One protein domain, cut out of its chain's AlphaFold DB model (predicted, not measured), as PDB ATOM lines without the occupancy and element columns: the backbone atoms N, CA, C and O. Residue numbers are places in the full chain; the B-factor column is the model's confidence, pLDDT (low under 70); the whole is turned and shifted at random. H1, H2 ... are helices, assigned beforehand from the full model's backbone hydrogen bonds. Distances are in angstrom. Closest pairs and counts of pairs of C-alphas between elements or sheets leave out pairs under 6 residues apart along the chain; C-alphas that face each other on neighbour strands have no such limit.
ATOM      1  N   GLN A 191      -8.081 -40.529 -31.510       90.06
ATOM      2  CA  GLN A 191      -7.790 -40.921 -30.130       90.06
ATOM      3  C   GLN A 191      -6.513 -41.768 -30.050       90.06
ATOM      4  O   GLN A 191      -5.602 -41.439 -29.296       90.06
ATOM      5  N   GLN A 192      -6.409 -42.812 -30.876       90.81
ATOM      6  CA  GLN A 192      -5.225 -43.674 -30.914       90.81
ATOM      7  C   GLN A 192      -3.965 -42.894 -31.313       90.81
ATOM      8  O   GLN A 192      -2.882 -43.163 -30.799       90.81
ATOM      9  N   ALA A 193      -4.090 -41.921 -32.219       90.25
ATOM     10  CA  ALA A 193      -3.000 -41.025 -32.578       90.25
ATOM     11  C   ALA A 193      -2.512 -40.225 -31.360       90.25
ATOM     12  O   ALA A 193      -1.314 -40.233 -31.092       90.25
ATOM     13  N   ALA A 194      -3.421 -39.626 -30.582       89.25
ATOM     14  CA  ALA A 194      -3.077 -38.872 -29.376       89.25
ATOM     15  C   ALA A 194      -2.368 -39.739 -28.319       89.25
ATOM     16  O   ALA A 194      -1.313 -39.349 -27.820       89.25
ATOM     17  N   GLU A 195      -2.884 -40.943 -28.049       91.31
ATOM     18  CA  GLU A 195      -2.274 -41.908 -27.119       91.31
ATOM     19  C   GLU A 195      -0.845 -42.290 -27.549       91.31
ATOM     20  O   GLU A 195       0.074 -42.374 -26.729       91.31
ATOM     21  N   ARG A 196      -0.623 -42.491 -28.856       89.38
ATOM     22  CA  ARG A 196       0.717 -42.786 -29.386       89.38
ATOM     23  C   ARG A 196       1.642 -41.577 -29.354       89.38
ATOM     24  O   ARG A 196       2.823 -41.750 -29.059       89.38
ATOM     25  N   ALA A 197       1.132 -40.381 -29.637       87.81
ATOM     26  CA  ALA A 197       1.913 -39.153 -29.555       87.81
ATOM     27  C   ALA A 197       2.438 -38.943 -28.129       87.81
ATOM     28  O   ALA A 197       3.626 -38.682 -27.953       87.81
ATOM     29  N   GLU A 198       1.590 -39.140 -27.117       87.12
ATOM     30  CA  GLU A 198       1.987 -39.058 -25.709       87.12
ATOM     31  C   GLU A 198       3.102 -40.065 -25.387       87.12
ATOM     32  O   GLU A 198       4.169 -39.674 -24.911       87.12
ATOM     33  N   LEU A 199       2.918 -41.335 -25.763       86.19
ATOM     34  CA  LEU A 199       3.891 -42.406 -25.524       86.19
ATOM     35  C   LEU A 199       5.261 -42.166 -26.189       86.19
ATOM     36  O   LEU A 199       6.285 -42.684 -25.722       86.19
ATOM     37  N   TRP A 200       5.283 -41.460 -27.320       84.31
ATOM     38  CA  TRP A 200       6.472 -41.305 -28.162       84.31
ATOM     39  C   TRP A 200       7.162 -39.948 -28.023       84.31
ATOM     40  O   TRP A 200       8.365 -39.869 -28.259       84.31
ATOM     41  N   SER A 201       6.448 -38.905 -27.589       76.00
ATOM     42  CA  SER A 201       6.930 -37.515 -27.506       76.00
ATOM     43  C   SER A 201       8.225 -37.321 -26.698       76.00
ATOM     44  O   SER A 201       8.987 -36.393 -26.970       76.00
ATOM     45  N   GLY A 202       8.520 -38.218 -25.753       74.38
ATOM     46  CA  GLY A 202       9.738 -38.189 -24.933       74.38
ATOM     47  C   GLY A 202      10.863 -39.132 -25.372       74.38
ATOM     48  O   GLY A 202      11.887 -39.197 -24.695       74.38
ATOM     49  N   ARG A 203      10.695 -39.903 -26.455       87.44
ATOM     50  CA  ARG A 203      11.663 -40.938 -26.848       87.44
ATOM     51  C   ARG A 203      12.753 -40.373 -27.773       87.44
ATOM     52  O   ARG A 203      12.403 -39.786 -28.802       87.44
ATOM     53  N   PRO A 204      14.055 -40.568 -27.473       90.56
ATOM     54  CA  PRO A 204      15.152 -40.080 -28.314       90.56
ATOM     55  C   PRO A 204      15.063 -40.553 -29.768       90.56
ATOM     56  O   PRO A 204      15.323 -39.788 -30.692       90.56
ATOM     57  N   GLU A 205      14.627 -41.792 -29.989       89.19
ATOM     58  CA  GLU A 205      14.465 -42.383 -31.319       89.19
ATOM     59  C   GLU A 205      13.438 -41.617 -32.156       89.19
ATOM     60  O   GLU A 205      13.591 -41.474 -33.367       89.19
ATOM     61  N   PHE A 206      12.405 -41.084 -31.508       87.31
ATOM     62  CA  PHE A 206      11.343 -40.345 -32.174       87.31
ATOM     63  C   PHE A 206      11.774 -38.918 -32.539       87.31
ATOM     64  O   PHE A 206      11.416 -38.407 -33.599       87.31
ATOM     65  N   GLN A 207      12.622 -38.303 -31.711       87.25
ATOM     66  CA  GLN A 207      13.262 -37.021 -32.026       87.25
ATOM     67  C   GLN A 207      14.272 -37.161 -33.173       87.25
ATOM     68  O   GLN A 207      14.305 -36.320 -34.072       87.25
ATOM     69  N   LEU A 208      15.054 -38.247 -33.180       91.62
ATOM     70  CA  LEU A 208      15.957 -38.582 -34.284       91.62
ATOM     71  C   LEU A 208      15.185 -38.831 -35.582       91.62
ATOM     72  O   LEU A 208      15.570 -38.312 -36.629       91.62
ATOM     73  N   LEU A 209      14.065 -39.557 -35.506       90.81
ATOM     74  CA  LEU A 209      13.182 -39.765 -36.649       90.81
ATOM     75  C   LEU A 209      12.659 -38.431 -37.187       90.81
ATOM     76  O   LEU A 209      12.762 -38.194 -38.384       90.81
ATOM     77  N   ARG A 210      12.169 -37.527 -36.327       92.25
ATOM     78  CA  ARG A 210      11.744 -36.182 -36.752       92.25
ATOM     79  C   ARG A 210      12.851 -35.456 -37.516       92.25
ATOM     80  O   ARG A 210      12.594 -34.908 -38.584       92.25
ATOM     81  N   ALA A 211      14.072 -35.452 -36.981       92.25
ATOM     82  CA  ALA A 211      15.210 -34.780 -37.605       92.25
ATOM     83  C   ALA A 211      15.541 -35.376 -38.985       92.25
ATOM     84  O   ALA A 211      15.676 -34.630 -39.956       92.25
ATOM     85  N   SER A 212      15.584 -36.708 -39.091       92.69
ATOM     86  CA  SER A 212      15.755 -37.427 -40.362       92.69
ATOM     87  C   SER A 212      14.646 -37.065 -41.359       92.69
ATOM     88  O   SER A 212      14.932 -36.627 -42.474       92.69
ATOM     89  N   LEU A 213      13.379 -37.092 -40.933       93.12
ATOM     90  CA  LEU A 213      12.216 -36.746 -41.756       93.12
ATOM     91  C   LEU A 213      12.140 -35.272 -42.166       93.12
ATOM     92  O   LEU A 213      11.296 -34.939 -42.997       93.12
ATOM     93  N   LEU A 214      12.974 -34.385 -41.620       93.06
ATOM     94  CA  LEU A 214      13.099 -32.983 -42.043       93.06
ATOM     95  C   LEU A 214      14.292 -32.739 -42.972       93.06
ATOM     96  O   LEU A 214      14.257 -31.805 -43.771       93.06
ATOM     97  N   GLN A 215      15.317 -33.587 -42.910       91.19
ATOM     98  CA  GLN A 215      16.549 -33.426 -43.684       91.19
ATOM     99  C   GLN A 215      16.576 -34.315 -44.927       91.19
ATOM    100  O   GLN A 215      16.980 -33.879 -46.004       91.19
ATOM    101  N   GLU A 216      16.119 -35.556 -44.803       89.19
ATOM    102  CA  GLU A 216      16.204 -36.540 -45.873       89.19
ATOM    103  C   GLU A 216      15.172 -36.283 -46.972       89.19
ATOM    104  O   GLU A 216      14.130 -35.640 -46.768       89.19
ATOM    105  N   LYS A 217      15.463 -36.804 -48.170       87.88
ATOM    106  CA  LYS A 217      14.503 -36.834 -49.271       87.88
ATOM    107  C   LYS A 217      13.388 -37.820 -48.926       87.88
ATOM    108  O   LYS A 217      13.648 -38.991 -48.651       87.88
ATOM    109  N   LEU A 218      12.145 -37.353 -48.985       90.31
ATOM    110  CA  LEU A 218      10.975 -38.202 -48.789       90.31
ATOM    111  C   LEU A 218      10.706 -38.992 -50.071       90.31
ATOM    112  O   LEU A 218      10.398 -38.410 -51.109       90.31
ATOM    113  N   VAL A 219      10.850 -40.312 -50.008       85.12
ATOM    114  CA  VAL A 219      10.671 -41.218 -51.150       85.12
ATOM    115  C   VAL A 219       9.748 -42.375 -50.782       85.12
ATOM    116  O   VAL A 219       9.655 -42.772 -49.619       85.12
ATOM    117  N   LEU A 220       9.049 -42.921 -51.780       78.69
ATOM    118  CA  LEU A 220       8.265 -44.142 -51.608       78.69
ATOM    119  C   LEU A 220       9.172 -45.340 -51.300       78.69
ATOM    120  O   LEU A 220      10.373 -45.342 -51.599       78.69
ATOM    121  N   LEU A 221       8.576 -46.353 -50.671       72.75
ATOM    122  CA  LEU A 221       9.225 -47.639 -50.445       72.75
ATOM    123  C   LEU A 221       9.529 -48.265 -51.810       72.75
ATOM    124  O   LEU A 221       8.640 -48.400 -52.646       72.75
ATOM    125  N   THR A 222      10.792 -48.607 -52.030       66.50
ATOM    126  CA  THR A 222      11.257 -49.383 -53.188       66.50
ATOM    127  C   THR A 222      12.262 -50.405 -52.677       66.50
ATOM    128  O   THR A 222      12.707 -50.289 -51.535       66.50
ATOM    129  N   ASP A 223      12.689 -51.341 -53.520       54.94
ATOM    130  CA  ASP A 223      13.697 -52.349 -53.157       54.94
ATOM    131  C   ASP A 223      14.995 -51.739 -52.579       54.94
ATOM    132  O   ASP A 223      15.703 -52.395 -51.820       54.94
ATOM    133  N   ASN A 224      15.280 -50.463 -52.883       61.09
ATOM    134  CA  ASN A 224      16.490 -49.742 -52.469       61.09
ATOM    135  C   ASN A 224      16.231 -48.552 -51.517       61.09
ATOM    136  O   ASN A 224      17.142 -47.768 -51.254       61.09
ATOM    137  N   SER A 225      15.002 -48.356 -51.032       69.44
ATOM    138  CA  SER A 225      14.605 -47.197 -50.209       69.44
ATOM    139  C   SER A 225      13.844 -47.661 -48.978       69.44
ATOM    140  O   SER A 225      13.012 -48.545 -49.086       69.44
ATOM    141  N   GLN A 226      14.034 -47.015 -47.826       69.25
ATOM    142  CA  GLN A 226      13.289 -47.344 -46.601       69.25
ATOM    143  C   GLN A 226      11.851 -46.786 -46.563       69.25
ATOM    144  O   GLN A 226      11.144 -46.975 -45.577       69.25
ATOM    145  N   GLY A 227      11.385 -46.107 -47.619       81.75
ATOM    146  CA  GLY A 227      10.015 -45.583 -47.681       81.75
ATOM    147  C   GLY A 227       9.753 -44.405 -46.739       81.75
ATOM    148  O   GLY A 227       8.722 -44.350 -46.064       81.75
ATOM    149  N   THR A 228      10.680 -43.445 -46.707       89.94
ATOM    150  CA  THR A 228      10.656 -42.265 -45.825       89.94
ATOM    151  C   THR A 228       9.407 -41.394 -45.991       89.94
ATOM    152  O   THR A 228       8.973 -40.768 -45.026       89.94
ATOM    153  N   LEU A 229       8.765 -41.386 -47.166       90.69
ATOM    154  CA  LEU A 229       7.508 -40.660 -47.381       90.69
ATOM    155  C   LEU A 229       6.346 -41.238 -46.556       90.69
ATOM    156  O   LEU A 229       5.635 -40.492 -45.884       90.69
ATOM    157  N   SER A 230       6.173 -42.563 -46.563       88.62
ATOM    158  CA  SER A 230       5.130 -43.230 -45.773       88.62
ATOM    159  C   SER A 230       5.360 -43.021 -44.276       88.62
ATOM    160  O   SER A 230       4.413 -42.768 -43.530       88.62
ATOM    161  N   LEU A 231       6.625 -43.057 -43.845       90.62
ATOM    162  CA  LEU A 231       7.006 -42.759 -42.464       90.62
ATOM    163  C   LEU A 231       6.686 -41.309 -42.081       90.62
ATOM    164  O   LEU A 231       6.112 -41.095 -41.017       90.62
ATOM    165  N   ALA A 232       6.959 -40.328 -42.949       92.12
ATOM    166  CA  ALA A 232       6.592 -38.927 -42.718       92.12
ATOM    167  C   ALA A 232       5.077 -38.734 -42.558       92.12
ATOM    168  O   ALA A 232       4.630 -38.005 -41.672       92.12
ATOM    169  N   MET A 233       4.276 -39.422 -43.375       91.56
ATOM    170  CA  MET A 233       2.815 -39.372 -43.284       91.56
ATOM    171  C   MET A 233       2.291 -39.968 -41.975       91.56
ATOM    172  O   MET A 233       1.422 -39.371 -41.342       91.56
ATOM    173  N   ILE A 234       2.816 -41.124 -41.557       90.00
ATOM    174  CA  ILE A 234       2.442 -41.764 -40.287       90.00
ATOM    175  C   ILE A 234       2.876 -40.887 -39.109       90.00
ATOM    176  O   ILE A 234       2.089 -40.663 -38.189       90.00
ATOM    177  N   TYR A 235       4.098 -40.350 -39.159       91.25
ATOM    178  CA  TYR A 235       4.615 -39.432 -38.149       91.25
ATOM    179  C   TYR A 235       3.691 -38.220 -37.997       91.25
ATOM    180  O   TYR A 235       3.247 -37.925 -36.889       91.25
ATOM    181  N   TYR A 236       3.329 -37.557 -39.099       92.75
ATOM    182  CA  TYR A 236       2.396 -36.430 -39.080       92.75
ATOM    183  C   TYR A 236       1.006 -36.827 -38.565       92.75
ATOM    184  O   TYR A 236       0.442 -36.123 -37.734       92.75
ATOM    185  N   ALA A 237       0.466 -37.967 -39.003       90.44
ATOM    186  CA  ALA A 237      -0.851 -38.436 -38.570       90.44
ATOM    187  C   ALA A 237      -0.931 -38.675 -37.054       90.44
ATOM    188  O   ALA A 237      -1.995 -38.494 -36.466       90.44
ATOM    189  N   ILE A 238       0.179 -39.076 -36.431       89.69
ATOM    190  CA  ILE A 238       0.264 -39.341 -34.991       89.69
ATOM    191  C   ILE A 238       0.548 -38.060 -34.201       89.69
ATOM    192  O   ILE A 238      -0.049 -37.839 -33.153       89.69
ATOM    193  N   THR A 239       1.452 -37.214 -34.692       88.19
ATOM    194  CA  THR A 239       1.997 -36.079 -33.923       88.19
ATOM    195  C   THR A 239       1.319 -34.746 -34.197       88.19
ATOM    196  O   THR A 239       1.396 -33.844 -33.369       88.19
ATOM    197  N   GLY A 240       0.706 -34.586 -35.369       88.44
ATOM    198  CA  GLY A 240       0.255 -33.287 -35.859       88.44
ATOM    199  C   GLY A 240       1.392 -32.324 -36.223       88.44
ATOM    200  O   GLY A 240       1.135 -31.131 -36.361       88.44
ATOM    201  N   ASP A 241       2.634 -32.800 -36.383       91.69
ATOM    202  CA  ASP A 241       3.779 -31.954 -36.742       91.69
ATOM    203  C   ASP A 241       3.612 -31.332 -38.136       91.69
ATOM    204  O   ASP A 241       3.830 -31.970 -39.170       91.69
ATOM    205  N   VAL A 242       3.217 -30.059 -38.150       94.12
ATOM    206  CA  VAL A 242       2.865 -29.318 -39.366       94.12
ATOM    207  C   VAL A 242       4.026 -29.261 -40.359       94.12
ATOM    208  O   VAL A 242       3.790 -29.305 -41.564       94.12
ATOM    209  N   GLU A 243       5.269 -29.204 -39.885       95.50
ATOM    210  CA  GLU A 243       6.448 -29.080 -40.742       95.50
ATOM    211  C   GLU A 243       6.685 -30.375 -41.531       95.50
ATOM    212  O   GLU A 243       6.760 -30.364 -42.765       95.50
ATOM    213  N   VAL A 244       6.692 -31.515 -40.834       94.25
ATOM    214  CA  VAL A 244       6.787 -32.840 -41.469       94.25
ATOM    215  C   VAL A 244       5.574 -33.088 -42.374       94.25
ATOM    216  O   VAL A 244       5.726 -33.575 -43.498       94.25
ATOM    217  N   GLY A 245       4.375 -32.697 -41.931       94.31
ATOM    218  CA  GLY A 245       3.138 -32.822 -42.703       94.31
ATOM    219  C   GLY A 245       3.159 -32.039 -44.018       94.31
ATOM    220  O   GLY A 245       2.747 -32.562 -45.056       94.31
ATOM    221  N   GLN A 246       3.684 -30.811 -44.013       95.81
ATOM    222  CA  GLN A 246       3.840 -29.996 -45.220       95.81
ATOM    223  C   GLN A 246       4.839 -30.613 -46.202       95.81
ATOM    224  O   GLN A 246       4.535 -30.688 -47.396       95.81
ATOM    225  N   ARG A 247       5.987 -31.120 -45.721       95.75
ATOM    226  CA  ARG A 247       6.955 -31.833 -46.576       95.75
ATOM    227  C   ARG A 247       6.336 -33.077 -47.211       95.75
ATOM    228  O   ARG A 247       6.454 -33.269 -48.420       95.75
ATOM    229  N   ALA A 248       5.646 -33.897 -46.416       93.69
ATOM    230  CA  ALA A 248       4.977 -35.099 -46.906       93.69
ATOM    231  C   ALA A 248       3.906 -34.756 -47.954       93.69
ATOM    232  O   ALA A 248       3.856 -35.375 -49.017       93.69
ATOM    233  N   ARG A 249       3.091 -33.724 -47.701       92.44
ATOM    234  CA  ARG A 249       2.090 -33.231 -48.656       92.44
ATOM    235  C   ARG A 249       2.730 -32.781 -49.967       92.44
ATOM    236  O   ARG A 249       2.228 -33.150 -51.022       92.44
ATOM    237  N   ALA A 250       3.806 -31.998 -49.910       91.62
ATOM    238  CA  ALA A 250       4.498 -31.527 -51.107       91.62
ATOM    239  C   ALA A 250       5.006 -32.701 -51.960       91.62
ATOM    240  O   ALA A 250       4.730 -32.741 -53.157       91.62
ATOM    241  N   ALA A 251       5.638 -33.697 -51.332       87.81
ATOM    242  CA  ALA A 251       6.115 -34.898 -52.014       87.81
ATOM    243  C   ALA A 251       4.973 -35.734 -52.631       87.81
ATOM    244  O   ALA A 251       5.098 -36.214 -53.756       87.81
ATOM    245  N   VAL A 252       3.830 -35.876 -51.944       85.81
ATOM    246  CA  VAL A 252       2.640 -36.548 -52.506       85.81
ATOM    247  C   VAL A 252       2.084 -35.783 -53.708       85.81
ATOM    248  O   VAL A 252       1.735 -36.399 -54.712       85.81
ATOM    249  N   MET A 253       2.006 -34.452 -53.634       82.50
ATOM    250  CA  MET A 253       1.516 -33.634 -54.746       82.50
ATOM    251  C   MET A 253       2.451 -33.693 -55.957       82.50
ATOM    252  O   MET A 253       1.967 -33.758 -57.084       82.50
ATOM    253  N   GLU A 254       3.767 -33.714 -55.742       81.25
ATOM    254  CA  GLU A 254       4.758 -33.926 -56.802       81.25
ATOM    255  C   GLU A 254       4.544 -35.278 -57.498       81.25
ATOM    256  O   GLU A 254       4.451 -35.327 -58.724       81.25
ATOM    257  N   LEU A 255       4.364 -36.359 -56.727       72.56
ATOM    258  CA  LEU A 255       4.063 -37.694 -57.262       72.56
ATOM    259  C   LEU A 255       2.748 -37.727 -58.048       72.56
ATOM    260  O   LEU A 255       2.713 -38.254 -59.156       72.56
ATOM    261  N   ALA A 256       1.680 -37.140 -57.507       65.19
ATOM    262  CA  ALA A 256       0.375 -37.086 -58.168       65.19
ATOM    263  C   ALA A 256       0.400 -36.262 -59.467       65.19
ATOM    264  O   ALA A 256      -0.410 -36.486 -60.363       65.19
ATOM    265  N   SER A 257       1.338 -35.317 -59.571       66.88
ATOM    266  CA  SER A 257       1.549 -34.488 -60.760       66.88
ATOM    267  C   SER A 257       2.518 -35.124 -61.764       66.88
ATOM    268  O   SER A 257       2.722 -34.571 -62.845       66.88
ATOM    269  N   ALA A 258       3.142 -36.258 -61.423       60.88
ATOM    270  CA  ALA A 258       4.132 -36.897 -62.277       60.88
ATOM    271  C   ALA A 258       3.482 -37.429 -63.573       60.88
ATOM    272  O   ALA A 258       2.401 -38.018 -63.516       60.88
TER     273      ALA A 258
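This is residues 191 to 258 of the 295 residues of an uncharacterized protein of Terriglobus roseus (UniProt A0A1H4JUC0). What is the shape? H3 is the middle of four crossed helices: H4 folds back on it, the later part of H2 packs steeply on both, and H1 lies across the end of H3. How large? The 68 printed residues, all helix by class with H1 to H4 in chain order and no named strand, are compact, with a radius of gyration of the C-alphas of 12.3 A, spanning 37 by 23 by 19 A.

What comes first? H1, residues 191 to 200, touches residues 237 to 239 of H3, residues 228 to 239, about perpendicular at 76 degrees; the closest C-alphas, Ala 193 and Ile 238, are 4.4 A apart. What follows? H2, residues 204 to 215, touches H3 with residues 210 to 213 alone, closest at C-alphas Leu 213 and Ala 232, 6.1 A. H3 and H4, residues 242 to 256, form a helical hairpin, closest at C-alphas Tyr 236 and Gly 245, 5.2 A. Are the backbones intact? In H1, H2, H3 and H4 every O i to N i+4 pair is within hydrogen-bond range.

Where to start? C-alpha 191 is at (-7.790, -40.921, -30.130). Where does H4 end? It ends at C-alpha 256, (0.375, -37.086, -58.168), 20.5 A from its first C-alpha.

Which link is long? H2 to H3, 12 residues. Where is pLDDT under 70? At residues 222 to 226 and 256 to 258; the printed part has no cut.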